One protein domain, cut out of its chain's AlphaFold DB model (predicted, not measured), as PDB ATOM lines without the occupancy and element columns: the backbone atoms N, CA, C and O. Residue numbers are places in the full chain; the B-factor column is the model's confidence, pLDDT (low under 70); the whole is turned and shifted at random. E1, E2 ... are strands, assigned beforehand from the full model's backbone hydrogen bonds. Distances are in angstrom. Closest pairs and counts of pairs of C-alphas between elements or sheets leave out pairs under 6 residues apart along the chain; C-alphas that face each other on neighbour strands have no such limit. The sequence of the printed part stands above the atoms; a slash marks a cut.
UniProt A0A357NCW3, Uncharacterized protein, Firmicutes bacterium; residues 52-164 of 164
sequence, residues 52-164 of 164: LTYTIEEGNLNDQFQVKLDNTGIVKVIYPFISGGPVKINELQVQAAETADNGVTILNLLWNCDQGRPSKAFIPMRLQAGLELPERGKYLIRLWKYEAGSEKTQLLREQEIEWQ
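Overview. This is residues 52 to 164 of the 164 residues of an uncharacterized protein of Firmicutes bacterium (UniProt A0A357NCW3). Two twisted four-stranded sheets, E1 E6 E3 E2 and E4 E5 E7 E8, lie face to face as an elongated sandwich, the strands of one at 32 degrees to those of the other. The chain changes sheet at the links E3 to E4, E5 to E6 and E6 to E7. The 113 printed residues include eight named strands, E1 to E8 in chain order, and no named helix; the class is all strand. The first sheet is all antiparallel, the second mixed. The whole is compact, with a radius of gyration of the C-alphas of 14.8 A and spans of 46 by 29 by 19 A.

Along the chain. E1, residues 52 to 58, begins at C-alpha 52 (-42.970, -42.077, -34.376). E2 is residues 66 to 69 and E3 residues 74 to 83. E4, residues 89 to 99, is 30.0 A long, and E5, residues 104 to 114, 31.7 A. E6, residues 123 to 132, is 29.3 A long and E7, residues 137 to 147, 31.5 A. E8, residues 153 to 163, bends by 57 degrees at residue 156 and ends at C-alpha 163 (-41.959, -56.288, -44.216).

Arrangement. Edge strand E1 is antiparallel to E6, with N 55 and O 128 2.8 A apart. E6 is antiparallel to E3, N 77 to O 129 being 2.8 A. E3 forms a hairpin with edge strand E2, N 68 to O 76 being 2.9 A. In the other sheet E4 and E5 form a hairpin, N 91 to O 112 being 2.9 A. E5 and E7 are parallel at 20 degrees, N 107 to O 140 being 2.9 A. E7 and E8 form a hairpin, N 141 to O 159 being 2.9 A. Across the sandwich, the closest C-alphas of E1 and E4 are those of Tyr 54 and Leu 92, 7.0 A apart; those of E2 and E8 are Val 67 and Gln 159, 6.9 A. E1 and E8 are apart.

Size, cuts and confidence. The C-alphas farthest apart, of Asp 101 and Lys 120, are 48.2 A apart. The printed part has no cut and no long link. Its mean pLDDT is 84.9, with residues 115 to 120 and 148 to 151 under 70.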
ATOM      1  N   LEU A  52     -44.249 -41.944 -35.057       86.81
ATOM      2  CA  LEU A  52     -42.970 -42.077 -34.376       86.81
ATOM      3  C   LEU A  52     -43.150 -41.897 -32.868       86.81
ATOM      4  O   LEU A  52     -43.680 -40.893 -32.399       86.81
ATOM      5  N   THR A  53     -42.642 -42.855 -32.104       89.00
ATOM      6  CA  THR A  53     -42.478 -42.762 -30.652       89.00
ATOM      7  C   THR A  53     -41.002 -42.895 -30.322       89.00
ATOM      8  O   THR A  53     -40.286 -43.631 -31.001       89.00
ATOM      9  N   TYR A  54     -40.513 -42.197 -29.301       89.38
ATOM     10  CA  TYR A  54     -39.135 -42.367 -28.857       89.38
ATOM     11  C   TYR A  54     -38.959 -42.032 -27.381       89.38
ATOM     12  O   TYR A  54     -39.728 -41.275 -26.793       89.38
ATOM     13  N   THR A  55     -37.921 -42.612 -26.796       87.56
ATOM     14  CA  THR A  55     -37.455 -42.327 -25.444       87.56
ATOM     15  C   THR A  55     -35.930 -42.316 -25.414       87.56
ATOM     16  O   THR A  55     -35.273 -42.969 -26.232       87.56
ATOM     17  N   ILE A  56     -35.369 -41.567 -24.468       86.00
ATOM     18  CA  ILE A  56     -33.964 -41.669 -24.090       86.00
ATOM     19  C   ILE A  56     -33.895 -42.078 -22.633       86.00
ATOM     20  O   ILE A  56     -34.531 -41.476 -21.774       86.00
ATOM     21  N   GLU A  57     -33.079 -43.082 -22.367       86.69
ATOM     22  CA  GLU A  57     -32.881 -43.627 -21.035       86.69
ATOM     23  C   GLU A  57     -31.427 -44.050 -20.848       86.69
ATOM     24  O   GLU A  57     -30.668 -44.168 -21.817       86.69
ATOM     25  N   GLU A  58     -31.029 -44.249 -19.595       84.81
ATOM     26  CA  GLU A  58     -29.733 -44.845 -19.291       84.81
ATOM     27  C   GLU A  58     -29.656 -46.240 -19.922       84.81
ATOM     28  O   GLU A  58     -30.597 -47.035 -19.864       84.81
ATOM     29  N   GLY A  59     -28.539 -46.514 -20.589       80.88
ATOM     30  CA  GLY A  59     -28.367 -47.706 -21.412       80.88
ATOM     31  C   GLY A  59     -27.066 -48.432 -21.114       80.88
ATOM     32  O   GLY A  59     -26.250 -47.994 -20.307       80.88
ATOM     33  N   ASN A  60     -26.842 -49.549 -21.799       78.75
ATOM     34  CA  ASN A  60     -25.556 -50.232 -21.768       78.75
ATOM     35  C   ASN A  60     -24.747 -49.836 -23.009       78.75
ATOM     36  O   ASN A  60     -25.242 -49.956 -24.124       78.75
ATOM     37  N   LEU A  61     -23.490 -49.408 -22.850       70.88
ATOM     38  CA  LEU A  61     -22.619 -49.117 -24.004       70.88
ATOM     39  C   LEU A  61     -22.265 -50.356 -24.827       70.88
ATOM     40  O   LEU A  61     -21.813 -50.219 -25.959       70.88
ATOM     41  N   ASN A  62     -22.463 -51.552 -24.270       78.75
ATOM     42  CA  ASN A  62     -22.310 -52.803 -25.005       78.75
ATOM     43  C   ASN A  62     -23.503 -53.103 -25.915       78.75
ATOM     44  O   ASN A  62     -23.422 -54.033 -26.722       78.75
ATOM     45  N   ASP A  63     -24.603 -52.354 -25.792       77.06
ATOM     46  CA  ASP A  63     -25.673 -52.446 -26.771       77.06
ATOM     47  C   ASP A  63     -25.091 -52.068 -28.138       77.06
ATOM     48  O   ASP A  63     -24.235 -51.195 -28.264       77.06
ATOM     49  N   GLN A  64     -25.523 -52.769 -29.179       80.69
ATOM     50  CA  GLN A  64     -25.226 -52.382 -30.553       80.69
ATOM     51  C   GLN A  64     -26.420 -51.635 -31.126       80.69
ATOM     52  O   GLN A  64     -27.557 -51.826 -30.678       80.69
ATOM     53  N   PHE A  65     -26.161 -50.818 -32.149       83.94
ATOM     54  CA  PHE A  65     -27.242 -50.280 -32.958       83.94
ATOM     55  C   PHE A  65     -28.090 -51.423 -33.516       83.94
ATOM     56  O   PHE A  65     -27.555 -52.377 -34.084       83.94
ATOM     57  N   GLN A  66     -29.403 -51.321 -33.353       88.00
ATOM     58  CA  GLN A  66     -30.346 -52.337 -33.799       88.00
ATOM     59  C   GLN A  66     -31.512 -51.675 -34.519       88.00
ATOM     60  O   GLN A  66     -32.151 -50.785 -33.961       88.00
ATOM     61  N   VAL A  67     -31.829 -52.175 -35.712       89.94
ATOM     62  CA  VAL A  67     -33.137 -51.986 -36.343       89.94
ATOM     63  C   VAL A  67     -33.828 -53.339 -36.382       89.94
ATOM     64  O   VAL A  67     -33.293 -54.301 -36.935       89.94
ATOM     65  N   LYS A  68     -34.993 -53.428 -35.745       91.00
ATOM     66  CA  LYS A  68     -35.800 -54.648 -35.668       91.00
ATOM     67  C   LYS A  68     -37.224 -54.334 -36.087       91.00
ATOM     68  O   LYS A  68     -37.870 -53.511 -35.453       91.00
ATOM     69  N   LEU A  69     -37.702 -55.011 -37.119       91.62
ATOM     70  CA  LEU A  69     -39.105 -54.994 -37.505       91.62
ATOM     71  C   LEU A  69     -39.854 -56.065 -36.706       91.62
ATOM     72  O   LEU A  69     -39.363 -57.188 -36.575       91.62
ATOM     73  N   ASP A  70     -41.024 -55.726 -36.176       90.31
ATOM     74  CA  ASP A  70     -41.962 -56.716 -35.656       90.31
ATOM     75  C   ASP A  70     -43.095 -57.029 -36.644       90.31
ATOM     76  O   ASP A  70     -43.287 -56.360 -37.658       90.31
ATOM     77  N   ASN A  71     -43.873 -58.065 -36.334       87.12
ATOM     78  CA  ASN A  71     -44.945 -58.546 -37.207       87.12
ATOM     79  C   ASN A  71     -46.118 -57.558 -37.349       87.12
ATOM     80  O   ASN A  71     -47.029 -57.815 -38.134       87.12
ATOM     81  N   THR A  72     -46.129 -56.471 -36.573       87.75
ATOM     82  CA  THR A  72     -47.180 -55.449 -36.601       87.75
ATOM     83  C   THR A  72     -46.821 -54.252 -37.474       87.75
ATOM     84  O   THR A  72     -47.654 -53.369 -37.640       87.75
ATOM     85  N   GLY A  73     -45.614 -54.232 -38.053       87.38
ATOM     86  CA  GLY A  73     -45.134 -53.104 -38.849       87.38
ATOM     87  C   GLY A  73     -44.389 -52.054 -38.044       87.38
ATOM     88  O   GLY A  73     -44.085 -50.988 -38.572       87.38
ATOM     89  N   ILE A  74     -44.089 -52.326 -36.770       91.62
ATOM     90  CA  ILE A  74     -43.338 -51.395 -35.938       91.62
ATOM     91  C   ILE A  74     -41.852 -51.708 -36.068       91.62
ATOM     92  O   ILE A  74     -41.370 -52.798 -35.743       91.62
ATOM     93  N   VAL A  75     -41.107 -50.703 -36.509       92.94
ATOM     94  CA  VAL A  75     -39.654 -50.720 -36.576       92.94
ATOM     95  C   VAL A  75     -39.093 -50.134 -35.294       92.94
ATOM     96  O   VAL A  75     -39.263 -48.954 -34.996       92.94
ATOM     97  N   LYS A  76     -38.378 -50.962 -34.540       93.31
ATOM     98  CA  LYS A  76     -37.631 -50.558 -33.354       93.31
ATOM     99  C   LYS A  76     -36.221 -50.166 -33.759       93.31
ATOM    100  O   LYS A  76     -35.473 -51.014 -34.239       93.31
ATOM    101  N   VAL A  77     -35.861 -48.909 -33.528       91.62
ATOM    102  CA  VAL A  77     -34.506 -48.378 -33.706       91.62
ATOM    103  C   VAL A  77     -33.900 -48.147 -32.329       91.62
ATOM    104  O   VAL A  77     -34.445 -47.391 -31.529       91.62
ATOM    105  N   ILE A  78     -32.776 -48.797 -32.043       91.06
ATOM    106  CA  ILE A  78     -32.027 -48.636 -30.794       91.06
ATOM    107  C   ILE A  78     -30.645 -48.110 -31.150       91.06
ATOM    108  O   ILE A  78     -29.926 -48.753 -31.914       91.06
ATOM    109  N   TYR A  79     -30.267 -46.962 -30.592       90.50
ATOM    110  CA  TYR A  79     -28.951 -46.362 -30.779       90.50
ATOM    111  C   TYR A  79     -28.300 -46.036 -29.423       90.50
ATOM    112  O   TYR A  79     -28.770 -45.139 -28.718       90.50
ATOM    113  N   PRO A  80     -27.228 -46.746 -29.038       89.69
ATOM    114  CA  PRO A  80     -26.460 -46.454 -27.833       89.69
ATOM    115  C   PRO A  80     -25.536 -45.252 -28.060       89.69
ATOM    116  O   PRO A  80     -24.939 -45.102 -29.128       89.69
ATOM    117  N   PHE A  81     -25.379 -44.404 -27.047       86.69
ATOM    118  CA  PHE A  81     -24.468 -43.264 -27.094       86.69
ATOM    119  C   PHE A  81     -23.935 -42.900 -25.707       86.69
ATOM    120  O   PHE A  81     -24.467 -43.311 -24.680       86.69
ATOM    121  N   ILE A  82     -22.870 -42.100 -25.679       86.12
ATOM    122  CA  ILE A  82     -22.347 -41.520 -24.441       86.12
ATOM    123  C   ILE A  82     -22.834 -40.077 -24.359       86.12
ATOM    124  O   ILE A  82     -22.606 -39.289 -25.281       86.12
ATOM    125  N   SER A  83     -23.483 -39.727 -23.253       84.06
ATOM    126  CA  SER A  83     -23.762 -38.333 -22.932       84.06
ATOM    127  C   SER A  83     -22.621 -37.749 -22.110       84.06
ATOM    128  O   SER A  83     -22.280 -38.287 -21.056       84.06
ATOM    129  N   GLY A  84     -22.038 -36.644 -22.580       77.44
ATOM    130  CA  GLY A  84     -21.043 -35.872 -21.826       77.44
ATOM    131  C   GLY A  84     -21.656 -34.934 -20.780       77.44
ATOM    132  O   GLY A  84     -20.935 -34.205 -20.103       77.44
ATOM    133  N   GLY A  85     -22.981 -34.898 -20.648       76.69
ATOM    134  CA  GLY A  85     -23.688 -33.985 -19.756       76.69
ATOM    135  C   GLY A  85     -25.203 -34.190 -19.780       76.69
ATOM    136  O   GLY A  85     -25.688 -35.173 -20.346       76.69
ATOM    137  N   PRO A  86     -25.972 -33.292 -19.147       74.38
ATOM    138  CA  PRO A  86     -27.426 -33.320 -19.230       74.38
ATOM    139  C   PRO A  86     -27.886 -33.080 -20.673       74.38
ATOM    140  O   PRO A  86     -27.539 -32.060 -21.268       74.38
ATOM    141  N   VAL A  87     -28.697 -33.991 -21.213       73.81
ATOM    142  CA  VAL A  87     -29.319 -33.826 -22.533       73.81
ATOM    143  C   VAL A  87     -30.406 -32.753 -22.428       73.81
ATOM    144  O   VAL A  87     -31.356 -32.907 -21.665       73.81
ATOM    145  N   LYS A  88     -30.239 -31.644 -23.153       72.06
ATOM    146  CA  LYS A  88     -31.150 -30.486 -23.128       72.06
ATOM    147  C   LYS A  88     -32.159 -30.495 -24.262       72.06
ATOM    148  O   LYS A  88     -33.306 -30.120 -24.051       72.06
ATOM    149  N   ILE A  89     -31.709 -30.890 -25.448       73.00
ATOM    150  CA  ILE A  89     -32.555 -31.086 -26.622       73.00
ATOM    151  C   ILE A  89     -32.460 -32.555 -26.973       73.00
ATOM    152  O   ILE A  89     -31.362 -33.112 -27.044       73.00
ATOM    153  N   ASN A  90     -33.621 -33.162 -27.156       79.06
ATOM    154  CA  ASN A  90     -33.747 -34.527 -27.602       79.06
ATOM    155  C   ASN A  90     -35.027 -34.654 -28.413       79.06
ATOM    156  O   ASN A  90     -36.092 -34.902 -27.857       79.06
ATOM    157  N   GLU A  91     -34.904 -34.470 -29.717       83.94
ATOM    158  CA  GLU A  91     -36.032 -34.536 -30.633       83.94
ATOM    159  C   GLU A  91     -35.691 -35.510 -31.749       83.94
ATOM    160  O   GLU A  91     -34.681 -35.356 -32.434       83.94
ATOM    161  N   LEU A  92     -36.519 -36.533 -31.928       86.94
ATOM    162  CA  LEU A  92     -36.435 -37.431 -33.069       86.94
ATOM    163  C   LEU A  92     -37.644 -37.190 -33.967       86.94
ATOM    164  O   LEU A  92     -38.775 -37.166 -33.488       86.94
ATOM    165  N   GLN A  93     -37.400 -37.045 -35.265       86.81
ATOM    166  CA  GLN A  93     -38.448 -36.836 -36.262       86.81
ATOM    167  C   GLN A  93     -38.156 -37.602 -37.551       86.81
ATOM    168  O   GLN A  93     -36.997 -37.859 -37.880       86.81
ATOM    169  N   VAL A  94     -39.201 -37.909 -38.318       86.00
ATOM    170  CA  VAL A  94     -39.047 -38.331 -39.715       86.00
ATOM    171  C   VAL A  94     -38.828 -37.068 -40.545       86.00
ATOM    172  O   VAL A  94     -39.723 -36.245 -40.690       86.00
ATOM    173  N   GLN A  95     -37.616 -36.877 -41.055       83.56
ATOM    174  CA  GLN A  95     -37.252 -35.706 -41.850       83.56
ATOM    175  C   GLN A  95     -37.740 -35.815 -43.298       83.56
ATOM    176  O   GLN A  95     -38.103 -34.804 -43.899       83.56
ATOM    177  N   ALA A  96     -37.686 -37.021 -43.867       79.31
ATOM    178  CA  ALA A  96     -38.097 -37.296 -45.237       79.31
ATOM    179  C   ALA A  96     -38.433 -38.780 -45.416       79.31
ATOM    180  O   ALA A  96     -37.767 -39.642 -44.836       79.31
ATOM    181  N   ALA A  97     -39.420 -39.043 -46.268       84.31
ATOM    182  CA  ALA A  97     -39.753 -40.358 -46.792       84.31
ATOM    183  C   ALA A  97     -39.790 -40.259 -48.321       84.31
ATOM    184  O   ALA A  97     -40.489 -39.404 -48.865       84.31
ATOM    185  N   GLU A  98     -39.013 -41.087 -49.009       86.44
ATOM    186  CA  GLU A  98     -38.920 -41.078 -50.471       86.44
ATOM    187  C   GLU A  98     -38.836 -42.508 -51.002       86.44
ATOM    188  O   GLU A  98     -38.072 -43.323 -50.491       86.44
ATOM    189  N   THR A  99     -39.627 -42.832 -52.021       86.38
ATOM    190  CA  THR A  99     -39.559 -44.142 -52.678       86.38
ATOM    191  C   THR A  99     -38.608 -44.047 -53.858       86.38
ATOM    192  O   THR A  99     -38.838 -43.274 -54.786       86.38
ATOM    193  N   ALA A 100     -37.525 -44.819 -53.806       84.25
ATOM    194  CA  ALA A 100     -36.556 -44.903 -54.886       84.25
ATOM    195  C   ALA A 100     -37.096 -45.740 -56.058       84.25
ATOM    196  O   ALA A 100     -37.972 -46.590 -55.888       84.25
ATOM    197  N   ASP A 101     -36.511 -45.561 -57.246       83.19
ATOM    198  CA  ASP A 101     -36.924 -46.236 -58.492       83.19
ATOM    199  C   ASP A 101     -36.870 -47.775 -58.417       83.19
ATOM    200  O   ASP A 101     -37.485 -48.474 -59.221       83.19
ATOM    201  N   ASN A 102     -36.138 -48.324 -57.444       85.00
ATOM    202  CA  ASN A 102     -36.046 -49.757 -57.170       85.00
ATOM    203  C   ASN A 102     -37.150 -50.286 -56.226       85.00
ATOM    204  O   ASN A 102     -37.096 -51.452 -55.828       85.00
ATOM    205  N   GLY A 103     -38.124 -49.449 -55.854       85.38
ATOM    206  CA  GLY A 103     -39.233 -49.802 -54.967       85.38
ATOM    207  C   GLY A 103     -38.873 -49.853 -53.478       85.38
ATOM    208  O   GLY A 103     -39.642 -50.406 -52.698       85.38
ATOM    209  N   VAL A 104     -37.713 -49.319 -53.077       90.81
ATOM    210  CA  VAL A 104     -37.324 -49.188 -51.664       90.81
ATOM    211  C   VAL A 104     -37.740 -47.816 -51.143       90.81
ATOM    212  O   VAL A 104     -37.348 -46.791 -51.702       90.81
ATOM    213  N   THR A 105     -38.481 -47.785 -50.038       90.06
ATOM    214  CA  THR A 105     -38.826 -46.549 -49.332       90.06
ATOM    215  C   THR A 105     -37.713 -46.171 -48.357       90.06
ATOM    216  O   THR A 105     -37.426 -46.869 -47.387       90.06
ATOM    217  N   ILE A 106     -37.061 -45.043 -48.603       91.31
ATOM    218  CA  ILE A 106     -36.005 -44.494 -47.759       91.31
ATOM    219  C   ILE A 106     -36.651 -43.608 -46.696       91.31
ATOM    220  O   ILE A 106     -37.303 -42.617 -47.023       91.31
ATOM    221  N   LEU A 107     -36.435 -43.940 -45.424       90.44
ATOM    222  CA  LEU A 107     -36.921 -43.179 -44.275       90.44
ATOM    223  C   LEU A 107     -35.740 -42.529 -43.558       90.44
ATOM    224  O   LEU A 107     -34.912 -43.205 -42.945       90.44
ATOM    225  N   ASN A 108     -35.664 -41.201 -43.628       90.44
ATOM    226  CA  ASN A 108     -34.641 -40.415 -42.952       90.44
ATOM    227  C   ASN A 108     -35.165 -39.957 -41.590       90.44
ATOM    228  O   ASN A 108     -36.000 -39.059 -41.504       90.44
ATOM    229  N   LEU A 109     -34.653 -40.557 -40.523       90.62
ATOM    230  CA  LEU A 109     -34.875 -40.136 -39.147       90.62
ATOM    231  C   LEU A 109     -33.803 -39.120 -38.764       90.62
ATOM    232  O   LEU A 109     -32.613 -39.414 -38.868       90.62
ATOM    233  N   LEU A 110     -34.210 -37.940 -38.305       89.88
ATOM    234  CA  LEU A 110     -33.303 -36.924 -37.788       89.88
ATOM    235  C   LEU A 110     -33.439 -36.841 -36.275       89.88
ATOM    236  O   LEU A 110     -34.488 -36.465 -35.758       89.88
ATOM    237  N   TRP A 111     -32.351 -37.157 -35.586       89.62
ATOM    238  CA  TRP A 111     -32.200 -36.965 -34.158       89.62
ATOM    239  C   TRP A 111     -31.460 -35.658 -33.879       89.62
ATOM    240  O   TRP A 111     -30.256 -35.548 -34.115       89.62
ATOM    241  N   ASN A 112     -32.184 -34.664 -33.382       87.12
ATOM    242  CA  ASN A 112     -31.641 -33.415 -32.873       87.12
ATOM    243  C   ASN A 112     -31.294 -33.580 -31.388       87.12
ATOM    244  O   ASN A 112     -32.172 -33.794 -30.549       87.12
ATOM    245  N   CYS A 113     -30.003 -33.502 -31.070       83.44
ATOM    246  CA  CYS A 113     -29.482 -33.691 -29.724       83.44
ATOM    247  C   CYS A 113     -28.607 -32.501 -29.310       83.44
ATOM    248  O   CYS A 113     -27.650 -32.159 -29.999       83.44
ATOM    249  N   ASP A 114     -28.860 -31.929 -28.135       80.06
ATOM    250  CA  ASP A 114     -27.956 -30.980 -27.470       80.06
ATOM    251  C   ASP A 114     -27.532 -31.579 -26.130       80.06
ATOM    252  O   ASP A 114     -28.364 -31.765 -25.239       80.06
ATOM    253  N   GLN A 115     -26.243 -31.890 -25.980       68.25
ATOM    254  CA  GLN A 115     -25.699 -32.457 -24.740       68.25
ATOM    255  C   GLN A 115     -25.373 -31.395 -23.672       68.25
ATOM    256  O   GLN A 115     -24.771 -31.701 -22.640       68.25
ATOM    257  N   GLY A 116     -25.795 -30.145 -23.879       66.12
ATOM    258  CA  GLY A 116     -25.608 -29.070 -22.923       66.12
ATOM    259  C   GLY A 116     -24.129 -28.777 -22.663       66.12
ATOM    260  O   GLY A 116     -23.263 -28.965 -23.513       66.12
ATOM    261  N   ARG A 117     -23.818 -28.254 -21.471       65.44
ATOM    262  CA  ARG A 117     -22.417 -27.999 -21.112       65.44
ATOM    263  C   ARG A 117     -21.725 -29.329 -20.799       65.44
ATOM    264  O   ARG A 117     -22.276 -30.083 -19.994       65.44
ATOM    265  N   PRO A 118     -20.509 -29.563 -21.326       65.50
ATOM    266  CA  PRO A 118     -19.715 -30.724 -20.963       65.50
ATOM    267  C   PRO A 118     -19.556 -30.807 -19.446       65.50
ATOM    268  O   PRO A 118     -19.141 -29.852 -18.785       65.50
ATOM    269  N   SER A 119     -19.905 -31.956 -18.897       66.56
ATOM    270  CA  SER A 119     -19.687 -32.332 -17.510       66.56
ATOM    271  C   SER A 119     -18.575 -33.382 -17.446       66.56
ATOM    272  O   SER A 119     -18.182 -33.959 -18.457       66.56
ATOM    273  N   LYS A 120     -18.050 -33.663 -16.250       68.44
ATOM    274  CA  LYS A 120     -17.081 -34.761 -16.063       68.44
ATOM    275  C   LYS A 120     -17.728 -36.153 -16.126       68.44
ATOM    276  O   LYS A 120     -17.015 -37.144 -16.003       68.44
ATOM    277  N   ALA A 121     -19.053 -36.233 -16.253       70.31
ATOM    278  CA  ALA A 121     -19.781 -37.490 -16.293       70.31
ATOM    279  C   ALA A 121     -19.952 -37.949 -17.745       70.31
ATOM    280  O   ALA A 121     -20.528 -37.236 -18.563       70.31
ATOM    281  N   PHE A 122     -19.462 -39.153 -18.035       81.12
ATOM    282  CA  PHE A 122     -19.764 -39.890 -19.257       81.12
ATOM    283  C   PHE A 122     -20.831 -40.919 -18.914       81.12
ATOM    284  O   PHE A 122     -20.534 -41.922 -18.268       81.12
ATOM    285  N   ILE A 123     -22.073 -40.630 -19.293       83.88
ATOM    286  CA  ILE A 123     -23.225 -41.463 -18.944       83.88
ATOM    287  C   ILE A 123     -23.612 -42.286 -20.174       83.88
ATOM    288  O   ILE A 123     -23.925 -41.705 -21.218       83.88
ATOM    289  N   PRO A 124     -23.567 -43.623 -20.086       88.06
ATOM    290  CA  PRO A 124     -24.179 -44.517 -21.059       88.06
ATOM    291  C   PRO A 124     -25.673 -44.244 -21.218       88.06
ATOM    292  O   PRO A 124     -26.447 -44.393 -20.276       88.06
ATOM    293  N   MET A 125     -26.089 -43.887 -22.423       87.62
ATOM    294  CA  MET A 125     -27.482 -43.627 -22.760       87.62
ATOM    295  C   MET A 125     -27.878 -44.442 -23.987       87.62
ATOM    296  O   MET A 125     -27.032 -44.879 -24.771       87.62
ATOM    297  N   ARG A 126     -29.181 -44.612 -24.192       89.88
ATOM    298  CA  ARG A 126     -29.732 -45.166 -25.428       89.88
ATOM    299  C   ARG A 126     -30.920 -44.352 -25.911       89.88
ATOM    300  O   ARG A 126     -31.777 -43.969 -25.120       89.88
ATOM    301  N   LEU A 127     -30.963 -44.115 -27.218       90.06
ATOM    302  CA  LEU A 127     -32.160 -43.705 -27.939       90.06
ATOM    303  C   LEU A 127     -32.916 -44.968 -28.341       90.06
ATOM    304  O   LEU A 127     -32.351 -45.827 -29.019       90.06
ATOM    305  N   GLN A 128     -34.182 -45.065 -27.953       91.31
ATOM    306  CA  GLN A 128     -35.079 -46.125 -28.392       91.31
ATOM    307  C   GLN A 128     -36.288 -45.499 -29.075       91.31
ATOM    308  O   GLN A 128     -37.031 -44.750 -28.448       91.31
ATOM    309  N   ALA A 129     -36.485 -45.820 -30.350       90.81
ATOM    310  CA  ALA A 129     -37.585 -45.320 -31.156       90.81
ATOM    311  C   ALA A 129     -38.415 -46.461 -31.746       90.81
ATOM    312  O   ALA A 129     -37.875 -47.510 -32.097       90.81
ATOM    313  N   GLY A 130     -39.722 -46.247 -31.842       91.62
ATOM    314  CA  GLY A 130     -40.671 -47.093 -32.552       91.62
ATOM    315  C   GLY A 130     -41.299 -46.301 -33.690       91.62
ATOM    316  O   GLY A 130     -41.898 -45.257 -33.440       91.62
ATOM    317  N   LEU A 131     -41.151 -46.793 -34.914       91.25
ATOM    318  CA  LEU A 131     -41.715 -46.209 -36.127       91.25
ATOM    319  C   LEU A 131     -42.753 -47.169 -36.711       91.25
ATOM    320  O   LEU A 131     -42.403 -48.283 -37.090       91.25
ATOM    321  N   GLU A 132     -44.010 -46.747 -36.767       90.56
ATOM    322  CA  GLU A 132     -45.084 -47.482 -37.443       90.56
ATOM    323  C   GLU A 132     -44.955 -47.261 -38.952       90.56
ATOM    324  O   GLU A 132     -44.977 -46.120 -39.423       90.56
ATOM    325  N   LEU A 133     -44.763 -48.349 -39.699       89.88
ATOM    326  CA  LEU A 133     -44.749 -48.316 -41.155       89.88
ATOM    327  C   LEU A 133     -46.191 -48.313 -41.683       89.88
ATOM    328  O   LEU A 133     -47.007 -49.103 -41.203       89.88
ATOM    329  N   PRO A 134     -46.513 -47.473 -42.680       86.00
ATOM    330  CA  PRO A 134     -47.877 -47.354 -43.190       86.00
ATOM    331  C   PRO A 134     -48.313 -48.572 -44.013       86.00
ATOM    332  O   PRO A 134     -49.500 -48.894 -44.068       86.00
ATOM    333  N   GLU A 135     -47.366 -49.268 -44.640       88.62
ATOM    334  CA  GLU A 135     -47.639 -50.412 -45.502       88.62
ATOM    335  C   GLU A 135     -46.504 -51.439 -45.472       88.62
ATOM    336  O   GLU A 135     -45.463 -51.247 -44.842       88.62
ATOM    337  N   ARG A 136     -46.732 -52.583 -46.117       91.81
ATOM    338  CA  ARG A 136     -45.710 -53.616 -46.304       91.81
ATOM    339  C   ARG A 136     -44.808 -53.244 -47.468       91.81
ATOM    340  O   ARG A 136     -45.273 -52.698 -48.463       91.81
ATOM    341  N   GLY A 137     -43.536 -53.613 -47.381       92.12
ATOM    342  CA  GLY A 137     -42.575 -53.283 -48.421       92.12
ATOM    343  C   GLY A 137     -41.131 -53.322 -47.950       92.12
ATOM    344  O   GLY A 137     -40.807 -53.827 -46.871       92.12
ATOM    345  N   LYS A 138     -40.254 -52.781 -48.795       94.31
ATOM    346  CA  LYS A 138     -38.821 -52.662 -48.532       94.31
ATOM    347  C   LYS A 138     -38.516 -51.258 -48.053       94.31
ATOM    348  O   LYS A 138     -38.867 -50.293 -48.726       94.31
ATOM    349  N   TYR A 139     -37.812 -51.157 -46.935       92.69
ATOM    350  CA  TYR A 139     -37.468 -49.880 -46.329       92.69
ATOM    351  C   TYR A 139     -35.971 -49.778 -46.076       92.69
ATOM    352  O   TYR A 139     -35.349 -50.728 -45.607       92.69
ATOM    353  N   LEU A 140     -35.407 -48.598 -46.320       93.38
ATOM    354  CA  LEU A 140     -34.067 -48.224 -45.883       93.38
ATOM    355  C   LEU A 140     -34.192 -47.184 -44.771       93.38
ATOM    356  O   LEU A 140     -34.525 -46.027 -45.022       93.38
ATOM    357  N   ILE A 141     -33.914 -47.594 -43.536       92.56
ATOM    358  CA  ILE A 141     -33.992 -46.717 -42.367       92.56
ATOM    359  C   ILE A 141     -32.641 -46.044 -42.167       92.56
ATOM    360  O   ILE A 141     -31.642 -46.726 -41.935       92.56
ATOM    361  N   ARG A 142     -32.602 -44.711 -42.223       92.69
ATOM    362  CA  ARG A 142     -31.401 -43.893 -42.003       92.69
ATOM    363  C   ARG A 142     -31.555 -43.061 -40.745       92.69
ATOM    364  O   ARG A 142     -32.480 -42.265 -40.652       92.69
ATOM    365  N   LEU A 143     -30.630 -43.205 -39.800       92.00
ATOM    366  CA  LEU A 143     -30.574 -42.372 -38.603       92.00
ATOM    367  C   LEU A 143     -29.483 -41.313 -38.753       92.00
ATOM    368  O   LEU A 143     -28.288 -41.619 -38.767       92.00
ATOM    369  N   TRP A 144     -29.908 -40.062 -38.809       91.75
ATOM    370  CA  TRP A 144     -29.065 -38.880 -38.824       91.75
ATOM    371  C   TRP A 144     -29.029 -38.243 -37.438       91.75
ATOM    372  O   TRP A 144     -30.048 -38.176 -36.758       91.75
ATOM    373  N   LYS A 145     -27.869 -37.729 -37.034       89.06
ATOM    374  CA  LYS A 145     -27.704 -36.893 -35.845       89.06
ATOM    375  C   LYS A 145     -27.420 -35.462 -36.267       89.06
ATOM    376  O   LYS A 145     -26.504 -35.214 -37.052       89.06
ATOM    377  N   TYR A 146     -28.164 -34.528 -35.697       86.31
ATOM    378  CA  TYR A 146     -27.821 -33.118 -35.665       86.31
ATOM    379  C   TYR A 146     -27.477 -32.737 -34.229       86.31
ATOM    380  O   TYR A 146     -28.217 -33.060 -33.303       86.31
ATOM    381  N   GLU A 147     -26.328 -32.095 -34.042       76.56
ATOM    382  CA  GLU A 147     -25.898 -31.619 -32.730       76.56
ATOM    383  C   GLU A 147     -26.060 -30.104 -32.668       76.56
ATOM    384  O   GLU A 147     -25.540 -29.396 -33.531       76.56
ATOM    385  N   ALA A 148     -26.792 -29.595 -31.676       68.31
ATOM    386  CA  ALA A 148     -27.009 -28.157 -31.558       68.31
ATOM    387  C   ALA A 148     -25.663 -27.425 -31.397       68.31
ATOM    388  O   ALA A 148     -24.853 -27.752 -30.533       68.31
ATOM    389  N   GLY A 149     -25.407 -26.438 -32.260       63.81
ATOM    390  CA  GLY A 149     -24.112 -25.748 -32.338       63.81
ATOM    391  C   GLY A 149     -23.113 -26.369 -33.324       63.81
ATOM    392  O   GLY A 149     -22.082 -25.759 -33.597       63.81
ATOM    393  N   SER A 150     -23.427 -27.525 -33.915       65.50
ATOM    394  CA  SER A 150     -22.761 -28.046 -35.110       65.50
ATOM    395  C   SER A 150     -23.448 -27.508 -36.371       65.50
ATOM    396  O   SER A 150     -24.674 -27.475 -36.472       65.50
ATOM    397  N   GLU A 151     -22.669 -27.123 -37.383       69.75
ATOM    398  CA  GLU A 151     -23.199 -26.849 -38.732       69.75
ATOM    399  C   GLU A 151     -23.393 -28.132 -39.558       69.75
ATOM    400  O   GLU A 151     -23.789 -28.077 -40.722       69.75
ATOM    401  N   LYS A 152     -23.083 -29.299 -38.983       75.06
ATOM    402  CA  LYS A 152     -23.038 -30.577 -39.693       75.06
ATOM    403  C   LYS A 152     -24.049 -31.563 -39.126       75.06
ATOM    404  O   LYS A 152     -24.057 -31.825 -37.923       75.06
ATOM    405  N   THR A 153     -24.812 -32.161 -40.031       84.81
ATOM    406  CA  THR A 153     -25.601 -33.370 -39.787       84.81
ATOM    407  C   THR A 153     -24.750 -34.591 -40.135       84.81
ATOM    408  O   THR A 153     -24.081 -34.606 -41.169       84.81
ATOM    409  N   GLN A 154     -24.761 -35.611 -39.283       87.56
ATOM    410  CA  GLN A 154     -23.982 -36.835 -39.457       87.56
ATOM    411  C   GLN A 154     -24.905 -38.041 -39.635       87.56
ATOM    412  O   GLN A 154     -25.783 -38.264 -38.806       87.56
ATOM    413  N   LEU A 155     -24.671 -38.858 -40.666       89.38
ATOM    414  CA  LEU A 155     -25.297 -40.177 -40.760       89.38
ATOM    415  C   LEU A 155     -24.660 -41.079 -39.704       89.38
ATOM    416  O   LEU A 155     -23.459 -41.352 -39.761       89.38
ATOM    417  N   LEU A 156     -25.450 -41.521 -38.731       89.00
ATOM    418  CA  LEU A 156     -24.989 -42.467 -37.720       89.00
ATOM    419  C   LEU A 156     -25.011 -43.883 -38.277       89.00
ATOM    420  O   LEU A 156     -24.063 -44.649 -38.089       89.00
ATOM    421  N   ARG A 157     -26.116 -44.236 -38.938       88.38
ATOM    422  CA  ARG A 157     -26.320 -45.578 -39.464       88.38
ATOM    423  C   ARG A 157     -27.438 -45.632 -40.489       88.38
ATOM    424  O   ARG A 157     -28.360 -44.822 -40.453       88.38
ATOM    425  N   GLU A 158     -27.370 -46.649 -41.335       92.25
ATOM    426  CA  GLU A 158     -28.470 -47.058 -42.193       92.25
ATOM    427  C   GLU A 158     -28.645 -48.578 -42.158       92.25
ATOM    428  O   GLU A 158     -27.678 -49.311 -41.921       92.25
ATOM    429  N   GLN A 159     -29.881 -49.042 -42.326       92.38
ATOM    430  CA  GLN A 159     -30.201 -50.464 -42.379       92.38
ATOM    431  C   GLN A 159     -31.445 -50.710 -43.233       92.38
ATOM    432  O   GLN A 159     -32.474 -50.059 -43.048       92.38
ATOM    433  N   GLU A 160     -31.342 -51.679 -44.141       93.00
ATOM    434  CA  GLU A 160     -32.477 -52.177 -44.912       93.00
ATOM    435  C   GLU A 160     -33.292 -53.186 -44.099       93.00
ATOM    436  O   GLU A 160     -32.746 -54.010 -43.358       93.00
ATOM    437  N   ILE A 161     -34.610 -53.117 -44.257       92.94
ATOM    438  CA  ILE A 161     -35.584 -54.050 -43.700       92.94
ATOM    439  C   ILE A 161     -36.654 -54.352 -44.753       92.94
ATOM    440  O   ILE A 161     -36.931 -53.538 -45.633       92.94
ATOM    441  N   GLU A 162     -37.287 -55.512 -44.640       93.69
ATOM    442  CA  GLU A 162     -38.391 -55.913 -45.510       93.69
ATOM    443  C   GLU A 162     -39.543 -56.427 -44.651       93.69
ATOM    444  O   GLU A 162     -39.361 -57.334 -43.835       93.69
ATOM    445  N   TRP A 163     -40.719 -55.827 -44.823       91.62
ATOM    446  CA  TRP A 163     -41.959 -56.288 -44.216       91.62
ATOM    447  C   TRP A 163     -42.768 -57.073 -45.245       91.62
ATOM    448  O   TRP A 163     -43.232 -56.502 -46.232       91.62
ATOM    449  N   GLN A 164     -42.904 -58.380 -45.005       86.12
ATOM    450  CA  GLN A 164     -43.640 -59.326 -45.851       86.12
ATOM    451  C   GLN A 164     -45.113 -59.460 -45.456       86.12
ATOM    452  O   GLN A 164     -45.439 -59.402 -44.248       86.12
TER     453      GLN A 164